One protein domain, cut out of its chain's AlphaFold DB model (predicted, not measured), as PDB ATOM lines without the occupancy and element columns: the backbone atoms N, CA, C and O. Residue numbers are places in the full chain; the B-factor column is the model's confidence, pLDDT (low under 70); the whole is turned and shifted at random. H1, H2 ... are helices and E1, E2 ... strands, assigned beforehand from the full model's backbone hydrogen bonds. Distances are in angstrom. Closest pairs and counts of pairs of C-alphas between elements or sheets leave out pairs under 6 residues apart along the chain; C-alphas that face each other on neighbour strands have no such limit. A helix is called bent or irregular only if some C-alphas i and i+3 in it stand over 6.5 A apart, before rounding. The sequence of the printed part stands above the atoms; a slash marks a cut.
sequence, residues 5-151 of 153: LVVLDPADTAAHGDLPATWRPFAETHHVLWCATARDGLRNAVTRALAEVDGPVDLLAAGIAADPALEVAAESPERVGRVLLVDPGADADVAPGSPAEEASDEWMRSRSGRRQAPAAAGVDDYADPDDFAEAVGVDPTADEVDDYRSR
ATOM      1  N   LEU A   5     216.660 207.218 272.339       84.12
ATOM      2  CA  LEU A   5     215.682 206.197 271.985       84.12
ATOM      3  C   LEU A   5     216.004 205.676 270.584       84.12
ATOM      4  O   LEU A   5     215.981 206.435 269.614       84.12
ATOM      5  N   VAL A   6     216.302 204.387 270.468       85.50
ATOM      6  CA  VAL A   6     216.513 203.731 269.176       85.50
ATOM      7  C   VAL A   6     215.218 203.056 268.745       85.50
ATOM      8  O   VAL A   6     214.706 202.192 269.452       85.50
ATOM      9  N   VAL A   7     214.720 203.415 267.566       83.25
ATOM     10  CA  VAL A   7     213.495 202.861 266.986       83.25
ATOM     11  C   VAL A   7     213.836 201.822 265.928       83.25
ATOM     12  O   VAL A   7     214.459 202.129 264.909       83.25
ATOM     13  N   LEU A   8     213.417 200.584 266.178       79.75
ATOM     14  CA  LEU A   8     213.553 199.444 265.281       79.75
ATOM     15  C   LEU A   8     212.207 199.199 264.599       79.75
ATOM     16  O   LEU A   8     211.354 198.481 265.125       79.75
ATOM     17  N   ASP A   9     212.044 199.801 263.426       72.06
ATOM     18  CA  ASP A   9     210.865 199.625 262.582       72.06
ATOM     19  C   ASP A   9     211.215 198.710 261.397       72.06
ATOM     20  O   ASP A   9     211.917 199.126 260.465       72.06
ATOM     21  N   PRO A  10     210.795 197.432 261.434       61.47
ATOM     22  CA  PRO A  10     211.065 196.500 260.356       61.47
ATOM     23  C   PRO A  10     210.170 196.656 259.135       61.47
ATOM     24  O   PRO A  10     210.534 196.171 258.066       61.47
ATOM     25  N   ALA A  11     209.019 197.296 259.299       58.16
ATOM     26  CA  ALA A  11     208.004 197.398 258.273       58.16
ATOM     27  C   ALA A  11     208.120 198.700 257.467       58.16
ATOM     28  O   ALA A  11     207.442 198.836 256.450       58.16
ATOM     29  N   ASP A  12     208.982 199.632 257.904       59.44
ATOM     30  CA  ASP A  12     209.024 201.006 257.382       59.44
ATOM     31  C   ASP A  12     207.623 201.654 257.455       59.44
ATOM     32  O   ASP A  12     207.214 202.440 256.599       59.44
ATOM     33  N   THR A  13     206.826 201.231 258.446       52.16
ATOM     34  CA  THR A  13     205.420 201.618 258.592       52.16
ATOM     35  C   THR A  13     205.285 203.005 259.192       52.16
ATOM     36  O   THR A  13     204.298 203.692 258.921       52.16
ATOM     37  N   ALA A  14     206.282 203.466 259.945       52.19
ATOM     38  CA  ALA A  14     206.398 204.865 260.297       52.19
ATOM     39  C   ALA A  14     207.098 205.616 259.160       52.19
ATOM     40  O   ALA A  14     208.275 205.388 258.882       52.19
ATOM     41  N   ALA A  15     206.391 206.566 258.535       50.47
ATOM     42  CA  ALA A  15     206.990 207.493 257.582       50.47
ATOM     43  C   ALA A  15     208.212 208.153 258.238       50.47
ATOM     44  O   ALA A  15     208.057 208.989 259.129       50.47
ATOM     45  N   HIS A  16     209.415 207.729 257.839       47.41
ATOM     46  CA  HIS A  16     210.682 208.140 258.435       47.41
ATOM     47  C   HIS A  16     210.734 209.663 258.645       47.41
ATOM     48  O   HIS A  16     210.951 210.424 257.700       47.41
ATOM     49  N   GLY A  17     210.526 210.105 259.890       46.69
ATOM     50  CA  GLY A  17     210.526 211.520 260.267       46.69
ATOM     51  C   GLY A  17     209.319 211.986 261.083       46.69
ATOM     52  O   GLY A  17     209.483 212.928 261.853       46.69
ATOM     53  N   ASP A  18     208.166 211.317 260.996       49.59
ATOM     54  CA  ASP A  18     206.978 211.679 261.776       49.59
ATOM     55  C   ASP A  18     206.653 210.588 262.799       49.59
ATOM     56  O   ASP A  18     205.998 209.587 262.514       49.59
ATOM     57  N   LEU A  19     207.116 210.810 264.027       51.91
ATOM     58  CA  LEU A  19     206.636 210.075 265.190       51.91
ATOM     59  C   LEU A  19     205.107 210.241 265.305       51.91
ATOM     60  O   LEU A  19     204.611 211.361 265.094       51.91
ATOM     61  N   PRO A  20     204.353 209.178 265.659       53.97
ATOM     62  CA  PRO A  20     202.940 209.324 266.004       53.97
ATOM     63  C   PRO A  20     202.779 210.402 267.084       53.97
ATOM     64  O   PRO A  20     203.721 210.654 267.836       53.97
ATOM     65  N   ALA A  21     201.619 211.063 267.164       59.09
ATOM     66  CA  ALA A  21     201.441 212.229 268.039       59.09
ATOM     67  C   ALA A  21     201.888 211.963 269.491       59.09
ATOM     68  O   ALA A  21     202.620 212.769 270.050       59.09
ATOM     69  N   THR A  22     201.594 210.775 270.017       58.75
ATOM     70  CA  THR A  22     202.015 210.248 271.336       58.75
ATOM     71  C   THR A  22     203.499 210.247 271.607       58.75
ATOM     72  O   THR A  22     203.935 210.308 272.749       58.75
ATOM     73  N   TRP A  23     204.292 210.185 270.552       63.53
ATOM     74  CA  TRP A  23     205.731 210.047 270.632       63.53
ATOM     75  C   TRP A  23     206.439 211.374 270.351       63.53
ATOM     76  O   TRP A  23     207.659 211.473 270.484       63.53
ATOM     77  N   ARG A  24     205.697 212.429 269.991       66.94
ATOM     78  CA  ARG A  24     206.265 213.769 269.802       66.94
ATOM     79  C   ARG A  24     206.849 214.340 271.099       66.94
ATOM     80  O   ARG A  24     207.998 214.776 271.031       66.94
ATOM     81  N   PRO A  25     206.188 214.240 272.273       69.75
ATOM     82  CA  PRO A  25     206.797 214.646 273.547       69.75
ATOM     83  C   PRO A  25     208.097 213.885 273.868       69.75
ATOM     84  O   PRO A  25     209.020 214.415 274.493       69.75
ATOM     85  N   PHE A  26     208.211 212.647 273.382       67.81
ATOM     86  CA  PHE A  26     209.427 211.843 273.492       67.81
ATOM     87  C   PHE A  26     210.588 212.440 272.693       67.81
ATOM     88  O   PHE A  26     211.672 212.619 273.243       67.81
ATOM     89  N   ALA A  27     210.372 212.811 271.430       67.38
ATOM     90  CA  ALA A  27     211.408 213.444 270.602       67.38
ATOM     91  C   ALA A  27     211.845 214.833 271.086       67.38
ATOM     92  O   ALA A  27     212.921 215.300 270.715       67.38
ATOM     93  N   GLU A  28     211.041 215.501 271.912       71.00
ATOM     94  CA  GLU A  28     211.417 216.785 272.512       71.00
ATOM     95  C   GLU A  28     212.453 216.631 273.634       71.00
ATOM     96  O   GLU A  28     213.237 217.546 273.898       71.00
ATOM     97  N   THR A  29     212.478 215.469 274.289       71.62
ATOM     98  CA  THR A  29     213.310 215.195 275.470       71.62
ATOM     99  C   THR A  29     214.400 214.152 275.217       71.62
ATOM    100  O   THR A  29     215.393 214.117 275.950       71.62
ATOM    101  N   HIS A  30     214.252 213.352 274.157       76.50
ATOM    102  CA  HIS A  30     215.131 212.248 273.791       76.50
ATOM    103  C   HIS A  30     215.668 212.407 272.370       76.50
ATOM    104  O   HIS A  30     214.985 212.879 271.463       76.50
ATOM    105  N   HIS A  31     216.907 211.968 272.156       80.62
ATOM    106  CA  HIS A  31     217.439 211.854 270.802       80.62
ATOM    107  C   HIS A  31     216.886 210.576 270.168       80.62
ATOM    108  O   HIS A  31     217.193 209.482 270.635       80.62
ATOM    109  N   VAL A  32     216.062 210.704 269.129       79.88
ATOM    110  CA  VAL A  32     215.425 209.556 268.468       79.88
ATOM    111  C   VAL A  32     216.241 209.133 267.251       79.88
ATOM    112  O   VAL A  32     216.418 209.910 266.312       79.88
ATOM    113  N   LEU A  33     216.730 207.893 267.263       79.75
ATOM    114  CA  LEU A  33     217.495 207.298 266.170       79.75
ATOM    115  C   LEU A  33     216.679 206.188 265.502       79.75
ATOM    116  O   LEU A  33     216.380 205.167 266.111       79.75
ATOM    117  N   TRP A  34     216.335 206.394 264.234       78.88
ATOM    118  CA  TRP A  34     215.570 205.438 263.438       78.88
ATOM    119  C   TRP A  34     216.495 204.446 262.738       78.88
ATOM    120  O   TRP A  34     217.378 204.840 261.972       78.88
ATOM    121  N   CYS A  35     216.270 203.153 262.956       74.38
ATOM    122  CA  CYS A  35     217.036 202.083 262.334       74.38
ATOM    123  C   CYS A  35     216.171 201.263 261.380       74.38
ATOM    124  O   CYS A  35     215.435 200.368 261.790       74.38
ATOM    125  N   ALA A  36     216.347 201.517 260.082       65.81
ATOM    126  CA  ALA A  36     215.791 200.670 259.036       65.81
ATOM    127  C   ALA A  36     216.440 199.276 259.079       65.81
ATOM    128  O   ALA A  36     217.661 199.126 258.949       65.81
ATOM    129  N   THR A  37     215.625 198.235 259.232       64.62
ATOM    130  CA  THR A  37     216.112 196.857 259.428       64.62
ATOM    131  C   THR A  37     216.359 196.114 258.104       64.62
ATOM    132  O   THR A  37     217.024 195.076 258.074       64.62
ATOM    133  N   ALA A  38     215.899 196.694 256.988       59.34
ATOM    134  CA  ALA A  38     215.834 196.083 255.661       59.34
ATOM    135  C   ALA A  38     217.189 195.739 255.004       59.34
ATOM    136  O   ALA A  38     217.205 195.098 253.954       59.34
ATOM    137  N   ARG A  39     218.335 196.164 255.564       54.75
ATOM    138  CA  ARG A  39     219.656 195.988 254.921       54.75
ATOM    139  C   ARG A  39     220.524 194.852 255.461       54.75
ATOM    140  O   ARG A  39     221.213 194.233 254.662       54.75
ATOM    141  N   ASP A  40     220.498 194.565 256.763       62.47
ATOM    142  CA  ASP A  40     221.496 193.677 257.396       62.47
ATOM    143  C   ASP A  40     220.888 192.609 258.326       62.47
ATOM    144  O   ASP A  40     221.620 191.866 258.985       62.47
ATOM    145  N   GLY A  41     219.557 192.503 258.369       73.62
ATOM    146  CA  GLY A  41     218.841 191.688 259.347       73.62
ATOM    147  C   GLY A  41     218.720 192.389 260.704       73.62
ATOM    148  O   GLY A  41     219.557 193.205 261.092       73.62
ATOM    149  N   LEU A  42     217.657 192.058 261.435       76.56
ATOM    150  CA  LEU A  42     217.199 192.803 262.613       76.56
ATOM    151  C   LEU A  42     218.264 192.944 263.702       76.56
ATOM    152  O   LEU A  42     218.538 194.054 264.146       76.56
ATOM    153  N   ARG A  43     218.933 191.846 264.074       82.19
ATOM    154  CA  ARG A  43     219.977 191.854 265.113       82.19
ATOM    155  C   ARG A  43     221.136 192.790 264.769       82.19
ATOM    156  O   ARG A  43     221.575 193.558 265.617       82.19
ATOM    157  N   ASN A  44     221.604 192.767 263.520       82.62
ATOM    158  CA  ASN A  44     222.698 193.635 263.081       82.62
ATOM    159  C   ASN A  44     222.283 195.109 263.060       82.62
ATOM    160  O   ASN A  44     223.114 195.967 263.355       82.62
ATOM    161  N   ALA A  45     221.017 195.403 262.746       80.06
ATOM    162  CA  ALA A  45     220.480 196.756 262.843       80.06
ATOM    163  C   ALA A  45     220.533 197.263 264.295       80.06
ATOM    164  O   ALA A  45     221.064 198.349 264.525       80.06
ATOM    165  N   VAL A  46     220.107 196.449 265.272       79.31
ATOM    166  CA  VAL A  46     220.196 196.807 266.700       79.31
ATOM    167  C   VAL A  46     221.649 197.013 267.134       79.31
ATOM    168  O   VAL A  46     221.985 198.042 267.713       79.31
ATOM    169  N   THR A  47     222.549 196.075 266.817       84.81
ATOM    170  CA  THR A  47     223.965 196.181 267.203       84.81
ATOM    171  C   THR A  47     224.644 197.408 266.589       84.81
ATOM    172  O   THR A  47     225.445 198.059 267.258       84.81
ATOM    173  N   ARG A  48     224.323 197.754 265.336       84.19
ATOM    174  CA  ARG A  48     224.835 198.975 264.698       84.19
ATOM    175  C   ARG A  48     224.337 200.219 265.430       84.19
ATOM    176  O   ARG A  48     225.154 201.079 265.736       84.19
ATOM    177  N   ALA A  49     223.049 200.280 265.757       80.56
ATOM    178  CA  ALA A  49     222.471 201.405 266.486       80.56
ATOM    179  C   ALA A  49     223.192 201.655 267.821       80.56
ATOM    180  O   ALA A  49     223.572 202.780 268.133       80.56
ATOM    181  N   LEU A  50     223.468 200.584 268.574       84.00
ATOM    182  CA  LEU A  50     224.211 200.663 269.836       84.00
ATOM    183  C   LEU A  50     225.660 201.142 269.667       84.00
ATOM    184  O   LEU A  50     226.226 201.735 270.589       84.00
ATOM    185  N   ALA A  51     226.277 200.860 268.520       85.38
ATOM    186  CA  ALA A  51     227.636 201.291 268.212       85.38
ATOM    187  C   ALA A  51     227.712 202.757 267.749       85.38
ATOM    188  O   ALA A  51     228.773 203.365 267.856       85.38
ATOM    189  N   GLU A  52     226.615 203.319 267.231       83.62
ATOM    190  CA  GLU A  52     226.541 204.711 266.758       83.62
ATOM    191  C   GLU A  52     226.270 205.718 267.882       83.62
ATOM    192  O   GLU A  52     226.545 206.907 267.726       83.62
ATOM    193  N   VAL A  53     225.748 205.250 269.016       84.25
ATOM    194  CA  VAL A  53     225.390 206.089 270.160       84.25
ATOM    195  C   VAL A  53     226.408 205.915 271.281       84.25
ATOM    196  O   VAL A  53     226.743 204.792 271.657       84.25
ATOM    197  N   ASP A  54     226.853 207.023 271.867       81.81
ATOM    198  CA  ASP A  54     227.636 207.019 273.100       81.81
ATOM    199  C   ASP A  54     226.706 207.025 274.325       81.81
ATOM    200  O   ASP A  54     225.856 207.902 274.472       81.81
ATOM    201  N   GLY A  55     226.903 206.076 275.246       84.19
ATOM    202  CA  GLY A  55     226.159 206.011 276.511       84.19
ATOM    203  C   GLY A  55     224.930 205.088 276.494       84.19
ATOM    204  O   GLY A  55     224.808 204.240 275.600       84.19
ATOM    205  N   PRO A  56     224.076 205.174 277.533       86.25
ATOM    206  CA  PRO A  56     222.900 204.325 277.674       86.25
ATOM    207  C   PRO A  56     221.807 204.701 276.668       86.25
ATOM    208  O   PRO A  56     221.632 205.876 276.336       86.25
ATOM    209  N   VAL A  57     221.065 203.694 276.217       88.06
ATOM    210  CA  VAL A  57     219.947 203.832 275.283       88.06
ATOM    211  C   VAL A  57     218.715 203.093 275.790       88.06
ATOM    212  O   VAL A  57     218.830 202.102 276.513       88.06
ATOM    213  N   ASP A  58     217.553 203.537 275.334       88.31
ATOM    214  CA  ASP A  58     216.308 202.781 275.399       88.31
ATOM    215  C   ASP A  58     215.952 202.301 273.980       88.31
ATOM    216  O   ASP A  58     216.267 202.968 272.987       88.31
ATOM    217  N   LEU A  59     215.343 201.121 273.862       86.81
ATOM    218  CA  LEU A  59     214.955 200.529 272.579       86.81
ATOM    219  C   LEU A  59     213.434 200.547 272.416       86.81
ATOM    220  O   LEU A  59     212.709 200.228 273.349       86.81
ATOM    221  N   LEU A  60     212.961 200.828 271.208       86.88
ATOM    222  CA  LEU A  60     211.600 200.564 270.750       86.88
ATOM    223  C   LEU A  60     211.692 199.507 269.656       86.88
ATOM    224  O   LEU A  60     212.381 199.719 268.656       86.88
ATOM    225  N   ALA A  61     211.010 198.382 269.830       84.81
ATOM    226  CA  ALA A  61     210.990 197.302 268.858       84.81
ATOM    227  C   ALA A  61     209.560 196.939 268.463       84.81
ATOM    228  O   ALA A  61     208.770 196.529 269.311       84.81
ATOM    229  N   ALA A  62     209.259 197.059 267.170       78.00
ATOM    230  CA  ALA A  62     207.953 196.716 266.623       78.00
ATOM    231  C   ALA A  62     207.942 195.331 265.954       78.00
ATOM    232  O   ALA A  62     208.901 194.956 265.267       78.00
ATOM    233  N   GLY A  63     206.854 194.573 266.111       77.94
ATOM    234  CA  GLY A  63     206.613 193.352 265.338       77.94
ATOM    235  C   GLY A  63     207.721 192.312 265.484       77.94
ATOM    236  O   GLY A  63     208.146 191.947 266.587       77.94
ATOM    237  N   ILE A  64     208.232 191.842 264.346       79.56
ATOM    238  CA  ILE A  64     209.332 190.871 264.275       79.56
ATOM    239  C   ILE A  64     210.659 191.374 264.880       79.56
ATOM    240  O   ILE A  64     211.552 190.564 265.136       79.56
ATOM    241  N   ALA A  65     210.814 192.682 265.133       80.94
ATOM    242  CA  ALA A  65     212.013 193.241 265.762       80.94
ATOM    243  C   ALA A  65     212.105 192.957 267.272       80.94
ATOM    244  O   ALA A  65     213.195 193.078 267.837       80.94
ATOM    245  N   ALA A  66     211.003 192.548 267.912       83.62
ATOM    246  CA  ALA A  66     210.923 192.313 269.354       83.62
ATOM    247  C   ALA A  66     211.924 191.260 269.865       83.62
ATOM    248  O   ALA A  66     212.662 191.517 270.815       83.62
ATOM    249  N   ASP A  67     211.996 190.087 269.220       85.31
ATOM    250  CA  ASP A  67     212.915 189.009 269.628       85.31
ATOM    251  C   ASP A  67     214.398 189.463 269.546       85.31
ATOM    252  O   ASP A  67     215.098 189.397 270.559       85.31
ATOM    253  N   PRO A  68     214.893 189.997 268.409       86.31
ATOM    254  CA  PRO A  68     216.264 190.505 268.301       86.31
ATOM    255  C   PRO A  68     216.600 191.643 269.269       86.31
ATOM    256  O   PRO A  68     217.736 191.723 269.737       86.31
ATOM    257  N   ALA A  69     215.643 192.527 269.566       87.00
ATOM    258  CA  ALA A  69     215.850 193.624 270.507       87.00
ATOM    259  C   ALA A  69     216.077 193.110 271.933       87.00
ATOM    260  O   ALA A  69     217.021 193.543 272.592       87.00
ATOM    261  N   LEU A  70     215.273 192.141 272.386       87.00
ATOM    262  CA  LEU A  70     215.450 191.529 273.705       87.00
ATOM    263  C   LEU A  70     216.743 190.717 273.805       87.00
ATOM    264  O   LEU A  70     217.403 190.756 274.840       87.00
ATOM    265  N   GLU A  71     217.129 189.998 272.747       88.69
ATOM    266  CA  GLU A  71     218.402 189.265 272.723       88.69
ATOM    267  C   GLU A  71     219.590 190.213 272.909       88.69
ATOM    268  O   GLU A  71     220.441 189.981 273.766       88.69
ATOM    269  N   VAL A  72     219.622 191.315 272.157       88.44
ATOM    270  CA  VAL A  72     220.694 192.309 272.271       88.44
ATOM    271  C   VAL A  72     220.650 193.035 273.617       88.44
ATOM    272  O   VAL A  72     221.699 193.271 274.212       88.44
ATOM    273  N   ALA A  73     219.462 193.343 274.139       89.00
ATOM    274  CA  ALA A  73     219.317 193.951 275.458       89.00
ATOM    275  C   ALA A  73     219.864 193.049 276.577       89.00
ATOM    276  O   ALA A  73     220.574 193.524 277.460       89.00
ATOM    277  N   ALA A  74     219.608 191.739 276.507       86.81
ATOM    278  CA  ALA A  74     220.169 190.769 277.448       86.81
ATOM    279  C   ALA A  74     221.700 190.631 277.327       86.81
ATOM    280  O   ALA A  74     222.373 190.348 278.317       86.81
ATOM    281  N   GLU A  75     222.254 190.808 276.125       89.31
ATOM    282  CA  GLU A  75     223.700 190.765 275.872       89.31
ATOM    283  C   GLU A  75     224.431 192.059 276.266       89.31
ATOM    284  O   GLU A  75     225.654 192.046 276.404       89.31
ATOM    285  N   SER A  76     223.719 193.179 276.411       87.94
ATOM    286  CA  SER A  76     224.302 194.503 276.685       87.94
ATOM    287  C   SER A  76     223.498 195.312 277.721       87.94
ATOM    288  O   SER A  76     223.105 196.451 277.439       87.94
ATOM    289  N   PRO A  77     223.255 194.769 278.930       86.56
ATOM    290  CA  PRO A  77     222.442 195.419 279.963       86.56
ATOM    291  C   PRO A  77     223.064 196.710 280.518       86.56
ATOM    292  O   PRO A  77     222.380 197.553 281.084       86.56
ATOM    293  N   GLU A  78     224.371 196.909 280.349       86.12
ATOM    294  CA  GLU A  78     225.052 198.157 280.700       86.12
ATOM    295  C   GLU A  78     224.813 199.286 279.685       86.12
ATOM    296  O   GLU A  78     225.105 200.451 279.969       86.12
ATOM    297  N   ARG A  79     224.324 198.938 278.488       88.19
ATOM    298  CA  ARG A  79     224.014 199.873 277.401       88.19
ATOM    299  C   ARG A  79     222.518 200.089 277.244       88.19
ATOM    300  O   ARG A  79     222.134 201.209 276.932       88.19
ATOM    301  N   VAL A  80     221.704 199.055 277.426       89.38
ATOM    302  CA  VAL A  80     220.252 199.120 277.232       89.38
ATOM    303  C   VAL A  80     219.568 199.227 278.586       89.38
ATOM    304  O   VAL A  80     219.639 198.298 279.377       89.38
ATOM    305  N   GLY A  81     218.917 200.361 278.850       84.50
ATOM    306  CA  GLY A  81     218.167 200.568 280.089       84.50
ATOM    307  C   GLY A  81     216.785 199.927 280.034       84.50
ATOM    308  O   GLY A  81     216.377 199.249 280.975       84.50
ATOM    309  N   ARG A  82     216.067 200.145 278.927       87.31
ATOM    310  CA  ARG A  82     214.681 199.698 278.753       87.31
ATOM    311  C   ARG A  82     214.388 199.267 277.321       87.31
ATOM    312  O   ARG A  82     215.043 199.719 276.378       87.31
ATOM    313  N   VAL A  83     213.363 198.434 277.162       88.06
ATOM    314  CA  VAL A  83     212.833 198.015 275.858       88.06
ATOM    315  C   VAL A  83     211.312 198.179 275.832       88.06
ATOM    316  O   VAL A  83     210.612 197.548 276.615       88.06
ATOM    317  N   LEU A  84     210.785 198.980 274.912       86.12
ATOM    318  CA  LEU A  84     209.360 199.031 274.592       86.12
ATOM    319  C   LEU A  84     209.063 198.110 273.408       86.12
ATOM    320  O   LEU A  84     209.678 198.225 272.344       86.12
ATOM    321  N   LEU A  85     208.119 197.197 273.601       83.12
ATOM    322  CA  LEU A  85     207.643 196.254 272.600       83.12
ATOM    323  C   LEU A  85     206.310 196.745 272.041       83.12
ATOM    324  O   LEU A  85     205.335 196.857 272.776       83.12
ATOM    325  N   VAL A  86     206.274 197.005 270.737       77.88
ATOM    326  CA  VAL A  86     205.067 197.416 270.014       77.88
ATOM    327  C   VAL A  86     204.618 196.262 269.128       77.88
ATOM    328  O   VAL A  86     205.386 195.794 268.290       77.88
ATOM    329  N   ASP A  87     203.401 195.770 269.336       71.69
ATOM    330  CA  ASP A  87     202.809 194.656 268.582       71.69
ATOM    331  C   ASP A  87     203.774 193.470 268.336       71.69
ATOM    332  O   ASP A  87     203.990 193.061 267.189       71.69
ATOM    333  N   PRO A  88     204.456 192.942 269.373       72.38
ATOM    334  CA  PRO A  88     205.540 191.988 269.187       72.38
ATOM    335  C   PRO A  88     205.066 190.709 268.485       72.38
ATOM    336  O   PRO A  88     204.072 190.094 268.859       72.38
ATOM    337  N   GLY A  89     205.823 190.266 267.481       67.69
ATOM    338  CA  GLY A  89     205.484 189.073 266.701       67.69
ATOM    339  C   GLY A  89     204.458 189.295 265.583       67.69
ATOM    340  O   GLY A  89     204.204 188.350 264.835       67.69
ATOM    341  N   ALA A  90     203.929 190.511 265.409       67.12
ATOM    342  CA  ALA A  90     203.191 190.867 264.203       67.12
ATOM    343  C   ALA A  90     204.140 190.901 262.987       67.12
ATOM    344  O   ALA A  90     205.176 191.575 263.001       67.12
ATOM    345  N   ASP A  91     203.795 190.153 261.936       62.66
ATOM    346  CA  ASP A  91     204.369 190.357 260.602       62.66
ATOM    347  C   ASP A  91     203.748 191.635 260.017       62.66
ATOM    348  O   ASP A  91     202.579 191.917 260.268       62.66
ATOM    349  N   ALA A  92     204.508 192.424 259.260       55.38
ATOM    350  CA  ALA A  92     204.177 193.800 258.847       55.38
ATOM    351  C   ALA A  92     202.839 194.010 258.084       55.38
ATOM    352  O   ALA A  92     202.477 195.144 257.786       55.38
ATOM    353  N   ASP A  93     202.100 192.945 257.773       51.06
ATOM    354  CA  ASP A  93     200.874 192.937 256.966       51.06
ATOM    355  C   ASP A  93     199.577 192.818 257.796       51.06
ATOM    356  O   ASP A  93     198.538 192.377 257.290       51.06
ATOM    357  N   VAL A  94     199.600 193.175 259.082       46.25
ATOM    358  CA  VAL A  94     198.411 193.058 259.936       46.25
ATOM    359  C   VAL A  94     197.566 194.330 259.875       46.25
ATOM    360  O   VAL A  94     197.982 195.400 260.306       46.25
ATOM    361  N   ALA A  95     196.350 194.195 259.335       40.94
ATOM    362  CA  ALA A  95     195.327 195.230 259.425       40.94
ATOM    363  C   ALA A  95     194.955 195.466 260.898       40.94
ATOM    364  O   ALA A  95     194.894 194.499 261.669       40.94
ATOM    365  N   PRO A  96     194.688 196.717 261.278       43.19
ATOM    366  CA  PRO A  96     194.497 197.050 262.672       43.19
ATOM    367  C   PRO A  96     193.173 196.453 263.216       43.19
ATOM    368  O   PRO A  96     192.241 196.157 262.456       43.19
ATOM    369  N   GLY A  97     193.164 196.120 264.515       47.84
ATOM    370  CA  GLY A  97     191.951 195.765 265.265       47.84
ATOM    371  C   GLY A  97     191.527 194.292 265.422       47.84
ATOM    372  O   GLY A  97     190.422 194.074 265.913       47.84
ATOM    373  N   SER A  98     192.295 193.251 265.050       54.66
ATOM    374  CA  SER A  98     191.921 191.849 265.411       54.66
ATOM    375  C   SER A  98     193.019 190.762 265.338       54.66
ATOM    376  O   SER A  98     192.890 189.786 266.068       54.66
ATOM    377  N   PRO A  99     194.084 190.843 264.509       58.47
ATOM    378  CA  PRO A  99     195.139 189.809 264.497       58.47
ATOM    379  C   PRO A  99     196.419 190.185 265.267       58.47
ATOM    380  O   PRO A  99     197.131 189.291 265.722       58.47
ATOM    381  N   ALA A 100     196.731 191.480 265.407       58.59
ATOM    382  CA  ALA A 100     197.975 191.952 266.032       58.59
ATOM    383  C   ALA A 100     197.950 191.788 267.554       58.59
ATOM    384  O   ALA A 100     198.942 191.349 268.135       58.59
ATOM    385  N   GLU A 101     196.808 192.066 268.187       63.56
ATOM    386  CA  GLU A 101     196.629 191.869 269.625       63.56
ATOM    387  C   GLU A 101     196.747 190.391 269.993       63.56
ATOM    388  O   GLU A 101     197.560 190.054 270.845       63.56
ATOM    389  N   GLU A 102     196.021 189.493 269.315       65.56
ATOM    390  CA  GLU A 102     196.090 188.047 269.574       65.56
ATOM    391  C   GLU A 102     197.503 187.485 269.337       65.56
ATOM    392  O   GLU A 102     197.996 186.697 270.149       65.56
ATOM    393  N   ALA A 103     198.179 187.923 268.267       64.06
ATOM    394  CA  ALA A 103     199.562 187.545 267.983       64.06
ATOM    395  C   ALA A 103     200.531 188.057 269.059       64.06
ATOM    396  O   ALA A 103     201.385 187.297 269.518       64.06
ATOM    397  N   SER A 104     200.360 189.301 269.509       67.06
ATOM    398  CA  SER A 104     201.140 189.890 270.602       67.06
ATOM    399  C   SER A 104     200.928 189.126 271.898       67.06
ATOM    400  O   SER A 104     201.883 188.754 272.575       67.06
ATOM    401  N   ASP A 105     199.683 188.801 272.217       71.44
ATOM    402  CA  ASP A 105     199.294 188.045 273.398       71.44
ATOM    403  C   ASP A 105     199.885 186.625 273.401       71.44
ATOM    404  O   ASP A 105     200.384 186.128 274.419       71.44
ATOM    405  N   GLU A 106     199.837 185.940 272.258       73.19
ATOM    406  CA  GLU A 106     200.435 184.618 272.078       73.19
ATOM    407  C   GLU A 106     201.966 184.678 272.139       73.19
ATOM    408  O   GLU A 106     202.604 183.836 272.792       73.19
ATOM    409  N   TRP A 107     202.571 185.692 271.521       79.88
ATOM    410  CA  TRP A 107     204.007 185.932 271.587       79.88
ATOM    411  C   TRP A 107     204.437 186.168 273.040       79.88
ATOM    412  O   TRP A 107     205.313 185.462 273.546       79.88
ATOM    413  N   MET A 108     203.735 187.041 273.766       77.06
ATOM    414  CA  MET A 108     203.992 187.351 275.173       77.06
ATOM    415  C   MET A 108     203.912 186.109 276.062       77.06
ATOM    416  O   MET A 108     204.808 185.863 276.879       77.06
ATOM    417  N   ARG A 109     202.876 185.278 275.883       75.19
ATOM    418  CA  ARG A 109     202.720 184.028 276.644       75.19
ATOM    419  C   ARG A 109     203.840 183.042 276.333       75.19
ATOM    420  O   ARG A 109     204.441 182.480 277.254       75.19
ATOM    421  N   SER A 110     204.148 182.838 275.055       70.06
ATOM    422  CA  SER A 110     205.095 181.809 274.620       70.06
ATOM    423  C   SER A 110     206.568 182.196 274.811       70.06
ATOM    424  O   SER A 110     207.419 181.298 274.842       70.06
ATOM    425  N   ARG A 111     206.901 183.496 274.928       71.69
ATOM    426  CA  ARG A 111     208.283 184.036 275.054       71.69
ATOM    427  C   ARG A 111     208.587 184.617 276.436       71.69
ATOM    428  O   ARG A 111     209.652 185.194 276.646       71.69
ATOM    429  N   SER A 112     207.737 184.339 277.420       66.12
ATOM    430  CA  SER A 112     207.933 184.675 278.839       66.12
ATOM    431  C   SER A 112     209.309 184.270 279.410       66.12
ATOM    432  O   SER A 112     209.831 184.947 280.291       66.12
ATOM    433  N   GLY A 113     209.954 183.216 278.892       63.59
ATOM    434  CA  GLY A 113     211.333 182.855 279.257       63.59
ATOM    435  C   GLY A 113     212.421 183.779 278.688       63.59
ATOM    436  O   GLY A 113     213.421 184.013 279.359       63.59
ATOM    437  N   ARG A 114     212.237 184.334 277.481       66.19
ATOM    438  CA  ARG A 114     213.189 185.287 276.879       66.19
ATOM    439  C   ARG A 114     213.093 186.668 277.512       66.19
ATOM    440  O   ARG A 114     214.130 187.267 277.746       66.19
ATOM    441  N   ARG A 115     211.888 187.125 277.864       73.69
ATOM    442  CA  ARG A 115     211.667 188.396 278.586       73.69
ATOM    443  C   ARG A 115     212.328 188.416 279.970       73.69
ATOM    444  O   ARG A 115     212.804 189.444 280.430       73.69
ATOM    445  N   GLN A 116     212.447 187.249 280.607       69.44
ATOM    446  CA  GLN A 116     213.131 187.126 281.896       69.44
ATOM    447  C   GLN A 116     214.647 187.345 281.821       69.44
ATOM    448  O   GLN A 116     215.238 187.673 282.845       69.44
ATOM    449  N   ALA A 117     215.293 187.158 280.666       72.50
ATOM    450  CA  ALA A 117     216.745 187.308 280.566       72.50
ATOM    451  C   ALA A 117     217.203 188.783 280.660       72.50
ATOM    452  O   ALA A 117     218.063 189.053 281.499       72.50
ATOM    453  N   PRO A 118     216.613 189.741 279.913       66.19
ATOM    454  CA  PRO A 118     216.841 191.173 280.122       66.19
ATOM    455  C   PRO A 118     216.452 191.625 281.534       66.19
ATOM    456  O   PRO A 118     217.267 192.245 282.215       66.19
ATOM    457  N   ALA A 119     215.274 191.223 282.029       71.50
ATOM    458  CA  ALA A 119     214.813 191.600 283.367       71.50
ATOM    459  C   ALA A 119     215.758 191.113 284.481       71.50
ATOM    460  O   ALA A 119     216.078 191.853 285.410       71.50
ATOM    461  N   ALA A 120     216.286 189.888 284.374       69.75
ATOM    462  CA  ALA A 120     217.286 189.368 285.310       69.75
ATOM    463  C   ALA A 120     218.632 190.111 285.232       69.75
ATOM    464  O   ALA A 120     219.399 190.083 286.195       69.75
ATOM    465  N   ALA A 121     218.915 190.765 284.105       72.31
ATOM    466  CA  ALA A 121     220.084 191.610 283.898       72.31
ATOM    467  C   ALA A 121     219.843 193.086 284.281       72.31
ATOM    468  O   ALA A 121     220.782 193.877 284.231       72.31
ATOM    469  N   GLY A 122     218.626 193.440 284.717       77.38
ATOM    470  CA  GLY A 122     218.250 194.796 285.124       77.38
ATOM    471  C   GLY A 122     217.717 195.679 283.994       77.38
ATOM    472  O   GLY A 122     217.716 196.894 284.152       77.38
ATOM    473  N   VAL A 123     217.294 195.082 282.877       79.50
ATOM    474  CA  VAL A 123     216.632 195.780 281.770       79.50
ATOM    475  C   VAL A 123     215.126 195.575 281.876       79.50
ATOM    476  O   VAL A 123     214.653 194.439 281.791       79.50
ATOM    477  N   ASP A 124     214.381 196.665 282.028       83.38
ATOM    478  CA  ASP A 124     212.920 196.622 282.090       83.38
ATOM    479  C   ASP A 124     212.317 196.561 280.679       83.38
ATOM    480  O   ASP A 124     212.765 197.263 279.765       83.38
ATOM    481  N   ASP A 125     211.289 195.731 280.492       81.19
ATOM    482  CA  ASP A 125     210.558 195.637 279.232       81.19
ATOM    483  C   ASP A 125     209.075 196.000 279.393       81.19
ATOM    484  O   ASP A 125     208.413 195.585 280.347       81.19
ATOM    485  N   TYR A 126     208.560 196.780 278.446       80.94
ATOM    486  CA  TYR A 126     207.236 197.392 278.493       80.94
ATOM    487  C   TYR A 126     206.417 196.955 277.283       80.94
ATOM    488  O   TYR A 126     206.930 196.876 276.168       80.94
ATOM    489  N   ALA A 127     205.141 196.660 277.521       73.94
ATOM    490  CA  ALA A 127     204.159 196.355 276.479       73.94
ATOM    491  C   ALA A 127     203.202 197.527 276.239       73.94
ATOM    492  O   ALA A 127     202.642 197.657 275.157       73.94
ATOM    493  N   ASP A 128     203.009 198.351 277.271       72.50
ATOM    494  CA  ASP A 128     202.168 199.531 277.225       72.50
ATOM    495  C   ASP A 128     203.051 200.774 276.993       72.50
ATOM    496  O   ASP A 128     203.991 201.011 277.767       72.50
ATOM    497  N   PRO A 129     202.797 201.557 275.929       66.56
ATOM    498  CA  PRO A 129     203.462 202.834 275.709       66.56
ATOM    499  C   PRO A 129     203.309 203.812 276.881       66.56
ATOM    500  O   PRO A 129     204.236 204.582 277.124       66.56
ATOM    501  N   ASP A 130     202.189 203.769 277.611       68.25
ATOM    502  CA  ASP A 130     201.920 204.634 278.764       68.25
ATOM    503  C   ASP A 130     202.899 204.335 279.912       68.25
ATOM    504  O   ASP A 130     203.575 205.234 280.418       68.25
ATOM    505  N   ASP A 131     203.058 203.053 280.259       75.06
ATOM    506  CA  ASP A 131     203.993 202.612 281.303       75.06
ATOM    507  C   ASP A 131     205.448 202.947 280.934       75.06
ATOM    508  O   ASP A 131     206.255 203.334 281.786       75.06
ATOM    509  N   PHE A 132     205.801 202.809 279.652       76.38
ATOM    510  CA  PHE A 132     207.130 203.172 279.163       76.38
ATOM    511  C   PHE A 132     207.369 204.681 279.228       76.38
ATOM    512  O   PHE A 132     208.451 205.111 279.638       76.38
ATOM    513  N   ALA A 133     206.376 205.484 278.845       73.06
ATOM    514  CA  ALA A 133     206.461 206.933 278.905       73.06
ATOM    515  C   ALA A 133     206.654 207.414 280.348       73.06
ATOM    516  O   ALA A 133     207.599 208.161 280.620       73.06
ATOM    517  N   GLU A 134     205.870 206.885 281.292       78.00
ATOM    518  CA  GLU A 134     206.050 207.161 282.719       78.00
ATOM    519  C   GLU A 134     207.475 206.796 283.178       78.00
ATOM    520  O   GLU A 134     208.154 207.595 283.834       78.00
ATOM    521  N   ALA A 135     207.979 205.627 282.771       77.19
ATOM    522  CA  ALA A 135     209.294 205.131 283.174       77.19
ATOM    523  C   ALA A 135     210.476 205.981 282.679       77.19
ATOM    524  O   ALA A 135     211.522 206.024 283.343       77.19
ATOM    525  N   VAL A 136     210.341 206.655 281.534       72.94
ATOM    526  CA  VAL A 136     211.357 207.587 281.015       72.94
ATOM    527  C   VAL A 136     211.107 209.046 281.426       72.94
ATOM    528  O   VAL A 136     211.918 209.920 281.114       72.94
ATOM    529  N   GLY A 137     210.004 209.321 282.129       71.50
ATOM    530  CA  GLY A 137     209.619 210.663 282.569       71.50
ATOM    531  C   GLY A 137     208.971 211.526 281.482       71.50
ATOM    532  O   GLY A 137     209.106 212.751 281.525       71.50
ATOM    533  N   VAL A 138     208.295 210.906 280.515       69.25
ATOM    534  CA  VAL A 138     207.438 211.569 279.527       69.25
ATOM    535  C   VAL A 138     205.985 211.376 279.961       69.25
ATOM    536  O   VAL A 138     205.568 210.257 280.227       69.25
ATOM    537  N   ASP A 139     205.221 212.463 280.045       63.53
ATOM    538  CA  ASP A 139     203.792 212.439 280.389       63.53
ATOM    539  C   ASP A 139     202.985 212.685 279.101       63.53
ATOM    540  O   ASP A 139     202.772 213.849 278.737       63.53
ATOM    541  N   PRO A 140     202.656 211.634 278.322       58.50
ATOM    542  CA  PRO A 140     201.866 211.785 277.112       58.50
ATOM    543  C   PRO A 140     200.446 212.183 277.504       58.50
ATOM    544  O   PRO A 140     199.860 211.664 278.457       58.50
ATOM    545  N   THR A 141     199.859 213.120 276.771       59.91
ATOM    546  CA  THR A 141     198.472 213.502 277.040       59.91
ATOM    547  C   THR A 141     197.519 212.367 276.651       59.91
ATOM    548  O   THR A 141     197.778 211.610 275.719       59.91
ATOM    549  N   ALA A 142     196.375 212.252 277.328       55.31
ATOM    550  CA  ALA A 142     195.378 211.227 276.996       55.31
ATOM    551  C   ALA A 142     194.935 211.283 275.515       55.31
ATOM    552  O   ALA A 142     194.754 210.244 274.889       55.31
ATOM    553  N   ASP A 143     194.838 212.488 274.939       53.72
ATOM    554  CA  ASP A 143     194.512 212.700 273.520       53.72
ATOM    555  C   ASP A 143     195.594 212.148 272.576       53.72
ATOM    556  O   ASP A 143     195.307 211.627 271.500       53.72
ATOM    557  N   GLU A 144     196.855 212.268 272.975       56.38
ATOM    558  CA  GLU A 144     197.997 211.746 272.240       56.38
ATOM    559  C   GLU A 144     198.013 210.214 272.253       56.38
ATOM    560  O   GLU A 144     198.328 209.599 271.236       56.38
ATOM    561  N   VAL A 145     197.641 209.595 273.371       52.16
ATOM    562  CA  VAL A 145     197.551 208.134 273.520       52.16
ATOM    563  C   VAL A 145     196.395 207.567 272.694       52.16
ATOM    564  O   VAL A 145     196.585 206.591 271.962       52.16
ATOM    565  N   ASP A 146     195.227 208.210 272.735       53.09
ATOM    566  CA  ASP A 146     194.057 207.810 271.944       53.09
ATOM    567  C   ASP A 146     194.296 207.948 270.426       53.09
ATOM    568  O   ASP A 146     193.867 207.089 269.655       53.09
ATOM    569  N   ASP A 147     195.035 208.971 269.973       53.53
ATOM    570  CA  ASP A 147     195.414 209.135 268.555       53.53
ATOM    571  C   ASP A 147     196.345 208.013 268.053       53.53
ATOM    572  O   ASP A 147     196.317 207.658 266.871       53.53
ATOM    573  N   TYR A 148     197.157 207.424 268.937       50.19
ATOM    574  CA  TYR A 148     197.964 206.251 268.601       50.19
ATOM    575  C   TYR A 148     197.157 204.967 268.623       50.19
ATOM    576  O   TYR A 148     197.226 204.234 267.638       50.19
ATOM    577  N   ARG A 149     196.344 204.734 269.665       53.53
ATOM    578  CA  ARG A 149     195.439 203.573 269.720       53.53
ATOM    579  C   ARG A 149     194.549 203.520 268.475       53.53
ATOM    580  O   ARG A 149     194.577 202.531 267.756       53.53
ATOM    581  N   SER A 150     193.946 204.644 268.083       53.53
ATOM    582  CA  SER A 150     193.129 204.742 266.864       53.53
ATOM    583  C   SER A 150     193.893 204.553 265.540       53.53
ATOM    584  O   SER A 150     193.255 204.448 264.492       53.53
ATOM    585  N   ARG A 151     195.231 204.594 265.532       51.19
ATOM    586  CA  ARG A 151     196.048 204.313 264.339       51.19
ATOM    587  C   ARG A 151     196.474 202.851 264.236       51.19
ATOM    588  O   ARG A 151     196.833 202.430 263.137       51.19
TER     589      ARG A 151
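AT A GLANCE: This is residues 5 to 151 of the 153 residues of an uncharacterized protein of Actinokineospora alba (UniProt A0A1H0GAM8). What shape do these coordinates draw? A twisted sheet of five parallel strands forms the core of three layers, with H2, H3 and H5 over one face and H6 over the other. H1 grazes the sheet and H7 packs on H1 away from it, while H4 lies off the sheet, near H3. What is printed, and how compact is it? The printed part has 147 residues with seven named helices and five named strands, along the chain E1 H1 E2 H2 E3 H3 E4 H4 H5 E5 H6 H7; the sheet's order is E2 E1 E3 E4 E5, and the class is mixed, helices and strands. It is compact and rounded, with a radius of gyration of the C-alphas of 14.3 A and spans of 35 by 34 by 30 A.

HOW THE PARTS SIT: How do the strands pair? E1, residues 5 to 9, is parallel to E2, residues 31 to 36, with N 7 and O 33 2.8 A apart, and to E3, residues 57 to 62, with N 8 and O 60 2.8 A apart. E4, residues 80 to 86, is parallel to E3, with N 61 and O 84 2.8 A apart, and to E5, residues 124 to 126, with N 85 and O 126 2.8 A apart; these pairs are within hydrogen-bond range. Which helices are on the sheet? H2, residues 42 to 52, is over E1 at a height over the sheet of 8.8 A, and on the same face H3, residues 63 to 75, is over E3 and E4 at 8.2 A; they touch, the closest C-alphas being those of Arg 43 and Pro 68, 5.1 A. H5, residues 112 to 120, on that face too, touches H3 at residues 70 to 74 alone, the closest C-alphas being those of Ala 74 and Pro 118, 4.3 A. H6, residues 129 to 136, is on the opposite face, at a height of 9.1 A. Where are the other helices? H1, residues 21 to 29, only grazes the sheet and touches H7, residues 142 to 151, at a steep tilt of 57 degrees, the closest C-alphas being those of Thr 22 and Glu 144, 4.4 A. H4, residues 100 to 110, is only just not on the sheet, with 4 pairs of C-alphas within 10 A, and H4 and H5 meet only through their link. What do the helix backbones and crossovers show? Every O i to N i+4 pair is within hydrogen-bond range in H2, H4 and H6, against 2 of 5 in H1, where 5 of 6 O i to N i+3 pairs are, 7 of 9 in H3, 3 of 5 in H5 and 5 of 6 in H7. E1, H1, E2, then E3, H3, E4, and E4, H4 H5, E5 are strand-helix-strand units, parallel neighbour strands with helices between, and E2, H2, E3 is a split one with E1 between its strands; each crossover is right-handed.

IN THESE COORDINATES: Where do the first and last elements lie? E1 begins at C-alpha 5, (215.682, 206.197, 271.985), and H7 ends at C-alpha 151, (196.048, 204.313, 264.339). Which elements are longest? H3 measures 20.2 A from first to last C-alpha, and E4 16.9 A. H1 and H3 are only just irregular, with C-alphas 22 and 25 6.9 A apart and C-alphas 64 and 67 6.7 A apart.

THE WHOLE: How far does it reach, and which links are long? The C-alphas farthest apart are those of Asp 54 and Ser 98, 39.6 A, and the printed part has no cut. The links E1 to H1, 11 residues, and E4 to H4, 13 residues, are long. Where is confidence low? The mean pLDDT of the printed part is 71.4, and 61 residues are under 70, among them residues 10 to 27, 89 to 104 and 138 to 151.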